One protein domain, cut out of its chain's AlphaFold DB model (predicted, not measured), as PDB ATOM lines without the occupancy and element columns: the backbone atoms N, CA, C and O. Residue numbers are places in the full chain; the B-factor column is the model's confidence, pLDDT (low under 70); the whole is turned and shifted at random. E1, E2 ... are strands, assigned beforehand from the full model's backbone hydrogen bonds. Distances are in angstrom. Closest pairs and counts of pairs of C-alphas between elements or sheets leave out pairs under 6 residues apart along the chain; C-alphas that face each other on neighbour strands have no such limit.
ATOM      1  N   ASN A  19      -2.115  22.828  44.299       59.25
ATOM      2  CA  ASN A  19      -2.235  24.269  44.418       59.25
ATOM      3  C   ASN A  19      -3.445  24.662  43.574       59.25
ATOM      4  O   ASN A  19      -3.325  24.887  42.370       59.25
ATOM      5  N   ALA A  20      -4.628  24.663  44.183       60.16
ATOM      6  CA  ALA A  20      -5.791  25.245  43.557       60.16
ATOM      7  C   ALA A  20      -5.445  26.718  43.320       60.16
ATOM      8  O   ALA A  20      -5.203  27.477  44.256       60.16
ATOM      9  N   GLN A  21      -5.346  27.110  42.051       75.44
ATOM     10  CA  GLN A  21      -5.079  28.499  41.678       75.44
ATOM     11  C   GLN A  21      -6.243  29.422  42.051       75.44
ATOM     12  O   GLN A  21      -6.071  30.630  42.024       75.44
ATOM     13  N   LEU A  22      -7.395  28.851  42.409       82.00
ATOM     14  CA  LEU A  22      -8.607  29.499  42.887       82.00
ATOM     15  C   LEU A  22      -9.088  28.746  44.133       82.00
ATOM     16  O   LEU A  22      -9.377  27.552  44.043       82.00
ATOM     17  N   GLN A  23      -9.191  29.420  45.276       77.81
ATOM     18  CA  GLN A  23      -9.710  28.843  46.517       77.81
ATOM     19  C   GLN A  23     -10.840  29.718  47.062       77.81
ATOM     20  O   GLN A  23     -10.662  30.911  47.291       77.81
ATOM     21  N   TYR A  24     -12.012  29.115  47.266       77.00
ATOM     22  CA  TYR A  24     -13.134  29.748  47.957       77.00
ATOM     23  C   TYR A  24     -13.159  29.267  49.409       77.00
ATOM     24  O   TYR A  24     -13.347  28.078  49.675       77.00
ATOM     25  N   ASN A  25     -12.908  30.178  50.343       73.44
ATOM     26  CA  ASN A  25     -12.789  29.881  51.765       73.44
ATOM     27  C   ASN A  25     -14.161  29.894  52.450       73.44
ATOM     28  O   ASN A  25     -15.076  30.607  52.044       73.44
ATOM     29  N   SER A  26     -14.292  29.162  53.558       76.44
ATOM     30  CA  SER A  26     -15.534  29.099  54.350       76.44
ATOM     31  C   SER A  26     -15.970  30.445  54.946       76.44
ATOM     32  O   SER A  26     -17.131  30.603  55.307       76.44
ATOM     33  N   ASN A  27     -15.065  31.425  55.016       69.56
ATOM     34  CA  ASN A  27     -15.354  32.805  55.415       69.56
ATOM     35  C   ASN A  27     -15.860  33.692  54.253       69.56
ATOM     36  O   ASN A  27     -15.938  34.907  54.412       69.56
ATOM     37  N   GLY A  28     -16.162  33.109  53.086       69.81
ATOM     38  CA  GLY A  28     -16.708  33.808  51.920       69.81
ATOM     39  C   GLY A  28     -15.676  34.515  51.036       69.81
ATOM     40  O   GLY A  28     -16.061  35.190  50.084       69.81
ATOM     41  N   THR A  29     -14.378  34.372  51.323       69.94
ATOM     42  CA  THR A  29     -13.304  34.995  50.528       69.94
ATOM     43  C   THR A  29     -12.863  34.113  49.358       69.94
ATOM     44  O   THR A  29     -12.817  32.889  49.475       69.94
ATOM     45  N   LEU A  30     -12.502  34.739  48.232       75.81
ATOM     46  CA  LEU A  30     -11.886  34.087  47.073       75.81
ATOM     47  C   LEU A  30     -10.399  34.471  47.002       75.81
ATOM     48  O   LEU A  30     -10.083  35.658  46.917       75.81
ATOM     49  N   THR A  31      -9.491  33.497  47.012       73.75
ATOM     50  CA  THR A  31      -8.042  33.708  46.847       73.75
ATOM     51  C   THR A  31      -7.530  33.094  45.548       73.75
ATOM     52  O   THR A  31      -8.083  32.114  45.043       73.75
ATOM     53  N   PHE A  32      -6.449  33.674  45.014       77.75
ATOM     54  CA  PHE A  32      -5.720  33.128  43.872       77.75
ATOM     55  C   PHE A  32      -4.328  32.651  44.307       77.75
ATOM     56  O   PHE A  32      -3.464  33.464  44.636       77.75
ATOM     57  N   GLY A  33      -4.104  31.334  44.308       73.75
ATOM     58  CA  GLY A  33      -2.869  30.712  44.803       73.75
ATOM     59  C   GLY A  33      -2.763  30.659  46.335       73.75
ATOM     60  O   GLY A  33      -3.724  30.924  47.052       73.75
ATOM     61  N   ASN A  34      -1.579  30.295  46.847       71.56
ATOM     62  CA  ASN A  34      -1.330  30.114  48.285       71.56
ATOM     63  C   ASN A  34      -1.011  31.449  48.986       71.56
ATOM     64  O   ASN A  34       0.102  31.668  49.466       71.56
ATOM     65  N   VAL A  35      -1.980  32.361  48.984       69.06
ATOM     66  CA  VAL A  35      -1.898  33.663  49.656       69.06
ATOM     67  C   VAL A  35      -2.873  33.707  50.827       69.06
ATOM     68  O   VAL A  35      -4.001  33.226  50.727       69.06
ATOM     69  N   SER A  36      -2.450  34.293  51.949       66.31
ATOM     70  CA  SER A  36      -3.370  34.576  53.056       66.31
ATOM     71  C   SER A  36      -4.314  35.715  52.649       66.31
ATOM     72  O   SER A  36      -3.821  36.728  52.148       66.31
ATOM     73  N   PRO A  37      -5.641  35.588  52.849       65.06
ATOM     74  CA  PRO A  37      -6.565  36.694  52.630       65.06
ATOM     75  C   PRO A  37      -6.141  37.916  53.450       65.06
ATOM     76  O   PRO A  37      -5.924  37.812  54.659       65.06
ATOM     77  N   TYR A  38      -6.018  39.072  52.799       57.50
ATOM     78  CA  TYR A  38      -5.756  40.334  53.482       57.50
ATOM     79  C   TYR A  38      -7.092  41.028  53.781       57.50
ATOM     80  O   TYR A  38      -7.743  41.554  52.879       57.50
ATOM     81  N   GLY A  39      -7.512  41.010  55.049       61.16
ATOM     82  CA  GLY A  39      -8.780  41.602  55.489       61.16
ATOM     83  C   GLY A  39     -10.035  40.885  54.964       61.16
ATOM     84  O   GLY A  39      -9.964  39.824  54.345       61.16
ATOM     85  N   ALA A  40     -11.206  41.464  55.245       59.31
ATOM     86  CA  ALA A  40     -12.515  40.915  54.886       59.31
ATOM     87  C   ALA A  40     -13.271  41.867  53.944       59.31
ATOM     88  O   ALA A  40     -14.225  42.535  54.351       59.31
ATOM     89  N   TYR A  41     -12.836  41.931  52.684       61.47
ATOM     90  CA  TYR A  41     -13.568  42.625  51.624       61.47
ATOM     91  C   TYR A  41     -14.308  41.612  50.761       61.47
ATOM     92  O   TYR A  41     -13.708  40.671  50.237       61.47
ATOM     93  N   THR A  42     -15.606  41.822  50.579       64.19
ATOM     94  CA  THR A  42     -16.374  41.088  49.576       64.19
ATOM     95  C   THR A  42     -16.228  41.800  48.238       64.19
ATOM     96  O   THR A  42     -16.529  42.993  48.118       64.19
ATOM     97  N   THR A  43     -15.733  41.080  47.232       68.75
ATOM     98  CA  THR A  43     -15.688  41.554  45.849       68.75
ATOM     99  C   THR A  43     -16.976  41.158  45.139       68.75
ATOM    100  O   THR A  43     -17.405  40.006  45.198       68.75
ATOM    101  N   ASN A  44     -17.616  42.120  44.480       68.06
ATOM    102  CA  ASN A  44     -18.819  41.872  43.692       68.06
ATOM    103  C   ASN A  44     -18.657  42.471  42.291       68.06
ATOM    104  O   ASN A  44     -18.226  43.616  42.135       68.06
ATOM    105  N   PHE A  45     -19.006  41.682  41.277       74.94
ATOM    106  CA  PHE A  45     -19.127  42.126  39.895       74.94
ATOM    107  C   PHE A  45     -20.610  42.350  39.615       74.94
ATOM    108  O   PHE A  45     -21.367  41.392  39.466       74.94
ATOM    109  N   ASN A  46     -21.029  43.613  39.557       72.69
ATOM    110  CA  ASN A  46     -22.420  43.969  39.309       72.69
ATOM    111  C   ASN A  46     -22.512  44.902  38.097       72.69
ATOM    112  O   ASN A  46     -22.018  46.030  38.123       72.69
ATOM    113  N   GLY A  47     -23.133  44.420  37.016       82.94
ATOM    114  CA  GLY A  47     -23.229  45.151  35.753       82.94
ATOM    115  C   GLY A  47     -21.851  45.527  35.196       82.94
ATOM    116  O   GLY A  47     -21.030  44.658  34.916       82.94
ATOM    117  N   TYR A  48     -21.606  46.830  35.038       84.19
ATOM    118  CA  TYR A  48     -20.339  47.397  34.544       84.19
ATOM    119  C   TYR A  48     -19.381  47.837  35.666       84.19
ATOM    120  O   TYR A  48     -18.395  48.528  35.392       84.19
ATOM    121  N   GLY A  49     -19.703  47.516  36.923       84.69
ATOM    122  CA  GLY A  49     -18.963  47.941  38.104       84.69
ATOM    123  C   GLY A  49     -18.266  46.779  38.805       84.69
ATOM    124  O   GLY A  49     -18.832  45.697  38.982       84.69
ATOM    125  N   PHE A  50     -17.038  47.035  39.239       88.50
ATOM    126  CA  PHE A  50     -16.322  46.202  40.192       88.50
ATOM    127  C   PHE A  50     -16.320  46.884  41.557       88.50
ATOM    128  O   PHE A  50     -15.827  48.007  41.685       88.50
ATOM    129  N   TYR A  51     -16.879  46.203  42.555       86.44
ATOM    130  CA  TYR A  51     -17.085  46.738  43.894       86.44
ATOM    131  C   TYR A  51     -16.228  46.000  44.916       86.44
ATOM    132  O   TYR A  51     -16.276  44.770  45.003       86.44
ATOM    133  N   PHE A  52     -15.519  46.760  45.743       85.69
ATOM    134  CA  PHE A  52     -15.007  46.301  47.027       85.69
ATOM    135  C   PHE A  52     -15.941  46.812  48.107       85.69
ATOM    136  O   PHE A  52     -16.152  48.018  48.203       85.69
ATOM    137  N   THR A  53     -16.505  45.913  48.901       82.06
ATOM    138  CA  THR A  53     -17.482  46.266  49.938       82.06
ATOM    139  C   THR A  53     -16.994  45.832  51.308       82.06
ATOM    140  O   THR A  53     -16.342  44.791  51.443       82.06
ATOM    141  N   SER A  54     -17.284  46.652  52.319       76.12
ATOM    142  CA  SER A  54     -16.968  46.320  53.706       76.12
ATOM    143  C   SER A  54     -17.970  45.304  54.248       76.12
ATOM    144  O   SER A  54     -19.180  45.523  54.199       76.12
ATOM    145  N   SER A  55     -17.468  44.204  54.806       69.81
ATOM    146  CA  SER A  55     -18.306  43.217  55.498       69.81
ATOM    147  C   SER A  55     -18.760  43.688  56.886       69.81
ATOM    148  O   SER A  55     -19.791  43.234  57.378       69.81
ATOM    149  N   SER A  56     -18.023  44.617  57.507       73.44
ATOM    150  CA  SER A  56     -18.343  45.172  58.829       73.44
ATOM    151  C   SER A  56     -19.294  46.369  58.773       73.44
ATOM    152  O   SER A  56     -19.919  46.685  59.782       73.44
ATOM    153  N   SER A  57     -19.416  47.008  57.607       78.38
ATOM    154  CA  SER A  57     -20.251  48.192  57.390       78.38
ATOM    155  C   SER A  57     -21.035  48.052  56.078       78.38
ATOM    156  O   SER A  57     -20.589  48.528  55.031       78.38
ATOM    157  N   PRO A  58     -22.192  47.363  56.097       71.94
ATOM    158  CA  PRO A  58     -23.010  47.177  54.904       71.94
ATOM    159  C   PRO A  58     -23.403  48.522  54.280       71.94
ATOM    160  O   PRO A  58     -24.034  49.351  54.931       71.94
ATOM    161  N   GLY A  59     -23.039  48.722  53.013       78.44
ATOM    162  CA  GLY A  59     -23.253  49.977  52.285       78.44
ATOM    163  C   GLY A  59     -21.969  50.748  51.990       78.44
ATOM    164  O   GLY A  59     -21.983  51.580  51.085       78.44
ATOM    165  N   ASP A  60     -20.859  50.428  52.662       87.00
ATOM    166  CA  ASP A  60     -19.562  51.015  52.336       87.00
ATOM    167  C   ASP A  60     -18.930  50.339  51.121       87.00
ATOM    168  O   ASP A  60     -18.849  49.104  51.059       87.00
ATOM    169  N   PHE A  61     -18.455  51.140  50.162       88.00
ATOM    170  CA  PHE A  61     -17.873  50.619  48.933       88.00
ATOM    171  C   PHE A  61     -16.756  51.481  48.333       88.00
ATOM    172  O   PHE A  61     -16.714  52.701  48.487       88.00
ATOM    173  N   LEU A  62     -15.900  50.810  47.563       91.62
ATOM    174  CA  LEU A  62     -15.093  51.372  46.484       91.62
ATOM    175  C   LEU A  62     -15.566  50.746  45.169       91.62
ATOM    176  O   LEU A  62     -15.603  49.523  45.044       91.62
ATOM    177  N   GLU A  63     -15.897  51.573  44.187       92.31
ATOM    178  CA  GLU A  63     -16.374  51.164  42.868       92.31
ATOM    179  C   GLU A  63     -15.395  51.606  41.781       92.31
ATOM    180  O   GLU A  63     -15.019  52.778  41.703       92.31
ATOM    181  N   MET A  64     -15.046  50.680  40.887       93.31
ATOM    182  CA  MET A  64     -14.446  50.978  39.586       93.31
ATOM    183  C   MET A  64     -15.450  50.633  38.488       93.31
ATOM    184  O   MET A  64     -15.837  49.475  38.336       93.31
ATOM    185  N   ASN A  65     -15.880  51.636  37.725       91.12
ATOM    186  CA  ASN A  65     -16.996  51.520  36.791       91.12
ATOM    187  C   ASN A  65     -16.585  51.900  35.365       91.12
ATOM    188  O   ASN A  65     -15.936  52.924  35.135       91.12
ATOM    189  N   VAL A  66     -16.994  51.072  34.402       91.50
ATOM    190  CA  VAL A  66     -16.683  51.228  32.968       91.50
ATOM    191  C   VAL A  66     -17.935  51.332  32.090       91.50
ATOM    192  O   VAL A  66     -17.893  51.055  30.897       91.50
ATOM    193  N   SER A  67     -19.067  51.759  32.659       89.12
ATOM    194  CA  SER A  67     -20.339  51.943  31.936       89.12
ATOM    195  C   SER A  67     -20.326  53.081  30.904       89.12
ATOM    196  O   SER A  67     -21.257  53.205  30.112       89.12
ATOM    197  N   THR A  68     -19.286  53.921  30.895       89.31
ATOM    198  CA  THR A  68     -19.123  55.032  29.943       89.31
ATOM    199  C   THR A  68     -17.734  55.005  29.308       89.31
ATOM    200  O   THR A  68     -16.839  54.344  29.825       89.31
ATOM    201  N   SER A  69     -17.531  55.759  28.220       92.31
ATOM    202  CA  SER A  69     -16.252  55.805  27.483       92.31
ATOM    203  C   SER A  69     -15.041  56.136  28.359       92.31
ATOM    204  O   SER A  69     -13.957  55.602  28.148       92.31
ATOM    205  N   ASN A  70     -15.235  56.992  29.362       94.25
ATOM    206  CA  ASN A  70     -14.238  57.274  30.383       94.25
ATOM    207  C   ASN A  70     -14.556  56.425  31.627       94.25
ATOM    208  O   ASN A  70     -15.707  56.451  32.072       94.25
ATOM    209  N   PRO A  71     -13.587  55.735  32.247       93.81
ATOM    210  CA  PRO A  71     -13.805  55.046  33.516       93.81
ATOM    211  C   PRO A  71     -14.210  55.999  34.650       93.81
ATOM    212  O   PRO A  71     -13.983  57.214  34.593       93.81
ATOM    213  N   ARG A  72     -14.826  55.451  35.695       94.19
ATOM    214  CA  ARG A  72     -15.177  56.157  36.931       94.19
ATOM    215  C   ARG A  72     -14.626  55.404  38.131       94.19
ATOM    216  O   ARG A  72     -14.570  54.177  38.125       94.19
ATOM    217  N   ILE A  73     -14.260  56.166  39.153       94.81
ATOM    218  CA  ILE A  73     -13.960  55.661  40.488       94.81
ATOM    219  C   ILE A  73     -14.911  56.382  41.438       94.81
ATOM    220  O   ILE A  73     -15.030  57.607  41.360       94.81
ATOM    221  N   ALA A  74     -15.600  55.634  42.292       93.38
ATOM    222  CA  ALA A  74     -16.524  56.174  43.281       93.38
ATOM    223  C   ALA A  74     -16.326  55.478  44.626       93.38
ATOM    224  O   ALA A  74     -15.892  54.329  44.687       93.38
ATOM    225  N   GLY A  75     -16.623  56.194  45.701       91.88
ATOM    226  CA  GLY A  75     -16.573  55.666  47.055       91.88
ATOM    227  C   GLY A  75     -17.730  56.201  47.879       91.88
ATOM    228  O   GLY A  75     -18.414  57.150  47.467       91.88
ATOM    229  N   THR A  76     -17.945  55.596  49.043       90.00
ATOM    230  CA  THR A  76     -18.946  56.051  50.010       90.00
ATOM    231  C   THR A  76     -18.835  57.557  50.260       90.00
ATOM    232  O   THR A  76     -17.743  58.116  50.352       90.00
ATOM    233  N   GLY A  77     -19.978  58.246  50.332       89.44
ATOM    234  CA  GLY A  77     -20.013  59.689  50.592       89.44
ATOM    235  C   GLY A  77     -19.436  60.557  49.466       89.44
ATOM    236  O   GLY A  77     -19.208  61.744  49.679       89.44
ATOM    237  N   ASN A  78     -19.225  59.994  48.269       90.50
ATOM    238  CA  ASN A  78     -18.569  60.643  47.127       90.50
ATOM    239  C   ASN A  78     -17.105  61.032  47.397       90.50
ATOM    240  O   ASN A  78     -16.627  62.046  46.883       90.50
ATOM    241  N   GLN A  79     -16.387  60.238  48.197       89.75
ATOM    242  CA  GLN A  79     -14.988  60.491  48.536       89.75
ATOM    243  C   GLN A  79     -14.096  59.286  48.236       89.75
ATOM    244  O   GLN A  79     -14.489  58.136  48.408       89.75
ATOM    245  N   ILE A  80     -12.872  59.579  47.795       91.62
ATOM    246  CA  ILE A  80     -11.776  58.617  47.676       91.62
ATOM    247  C   ILE A  80     -10.595  59.183  48.450       91.62
ATOM    248  O   ILE A  80     -10.083  60.258  48.122       91.62
ATOM    249  N   VAL A  81     -10.163  58.454  49.473       89.19
ATOM    250  CA  VAL A  81      -9.068  58.858  50.350       89.19
ATOM    251  C   VAL A  81      -7.794  58.126  49.934       89.19
ATOM    252  O   VAL A  81      -7.701  56.905  50.015       89.19
TER     253      VAL A  81
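Overview. This is residues 19 to 81 of the 297 residues of the protein "Peptidase S74 domain-containing protein" of Arachidicoccus sp. BS20 (UniProt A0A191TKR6). Little of this domain is regular structure: a looping stretch, residues 19 to 40, lies beyond the E1 edge of one small twisted sheet of four strands side by side. The 63 printed residues include no named helix and strands E1 E2 E3 E4, their order in the antiparallel sheet too; the class is all strand, with 21 residues in named elements. The whole is loose, radius of gyration of the C-alphas 13.7 A, spanning 38 by 27 by 20 A.

Along the chain. E1, residues 41 to 46, begins at C-alpha (-13.568, 42.625, 51.624) and measures 15.2 A. E2 is residues 49 to 54, 15.8 A; E3, 61 to 65, 12.2 A; E4, 72 to 75, 10.2 A, ending at C-alpha (-16.573, 55.666, 47.055).

Arrangement. Residues 23 to 24 pair antiparallel with 30 to 31. E1 to E4 form a meander, each strand the antiparallel neighbour of the one before, in three hairpins. Within hydrogen-bond range are N 44 and O 51, 3.0 A; N 52 and O 62, 2.9 A; N 63 and O 74, 2.8 A. Edge strands E1 and E4 are apart.

Size, cuts and confidence. The C-alphas farthest apart, of Asn 19 and Gly 77, are 40.1 A apart. The printed part has no cut. No link between strands is long. Sixteen residues, among them 35 to 44, have pLDDT under 70.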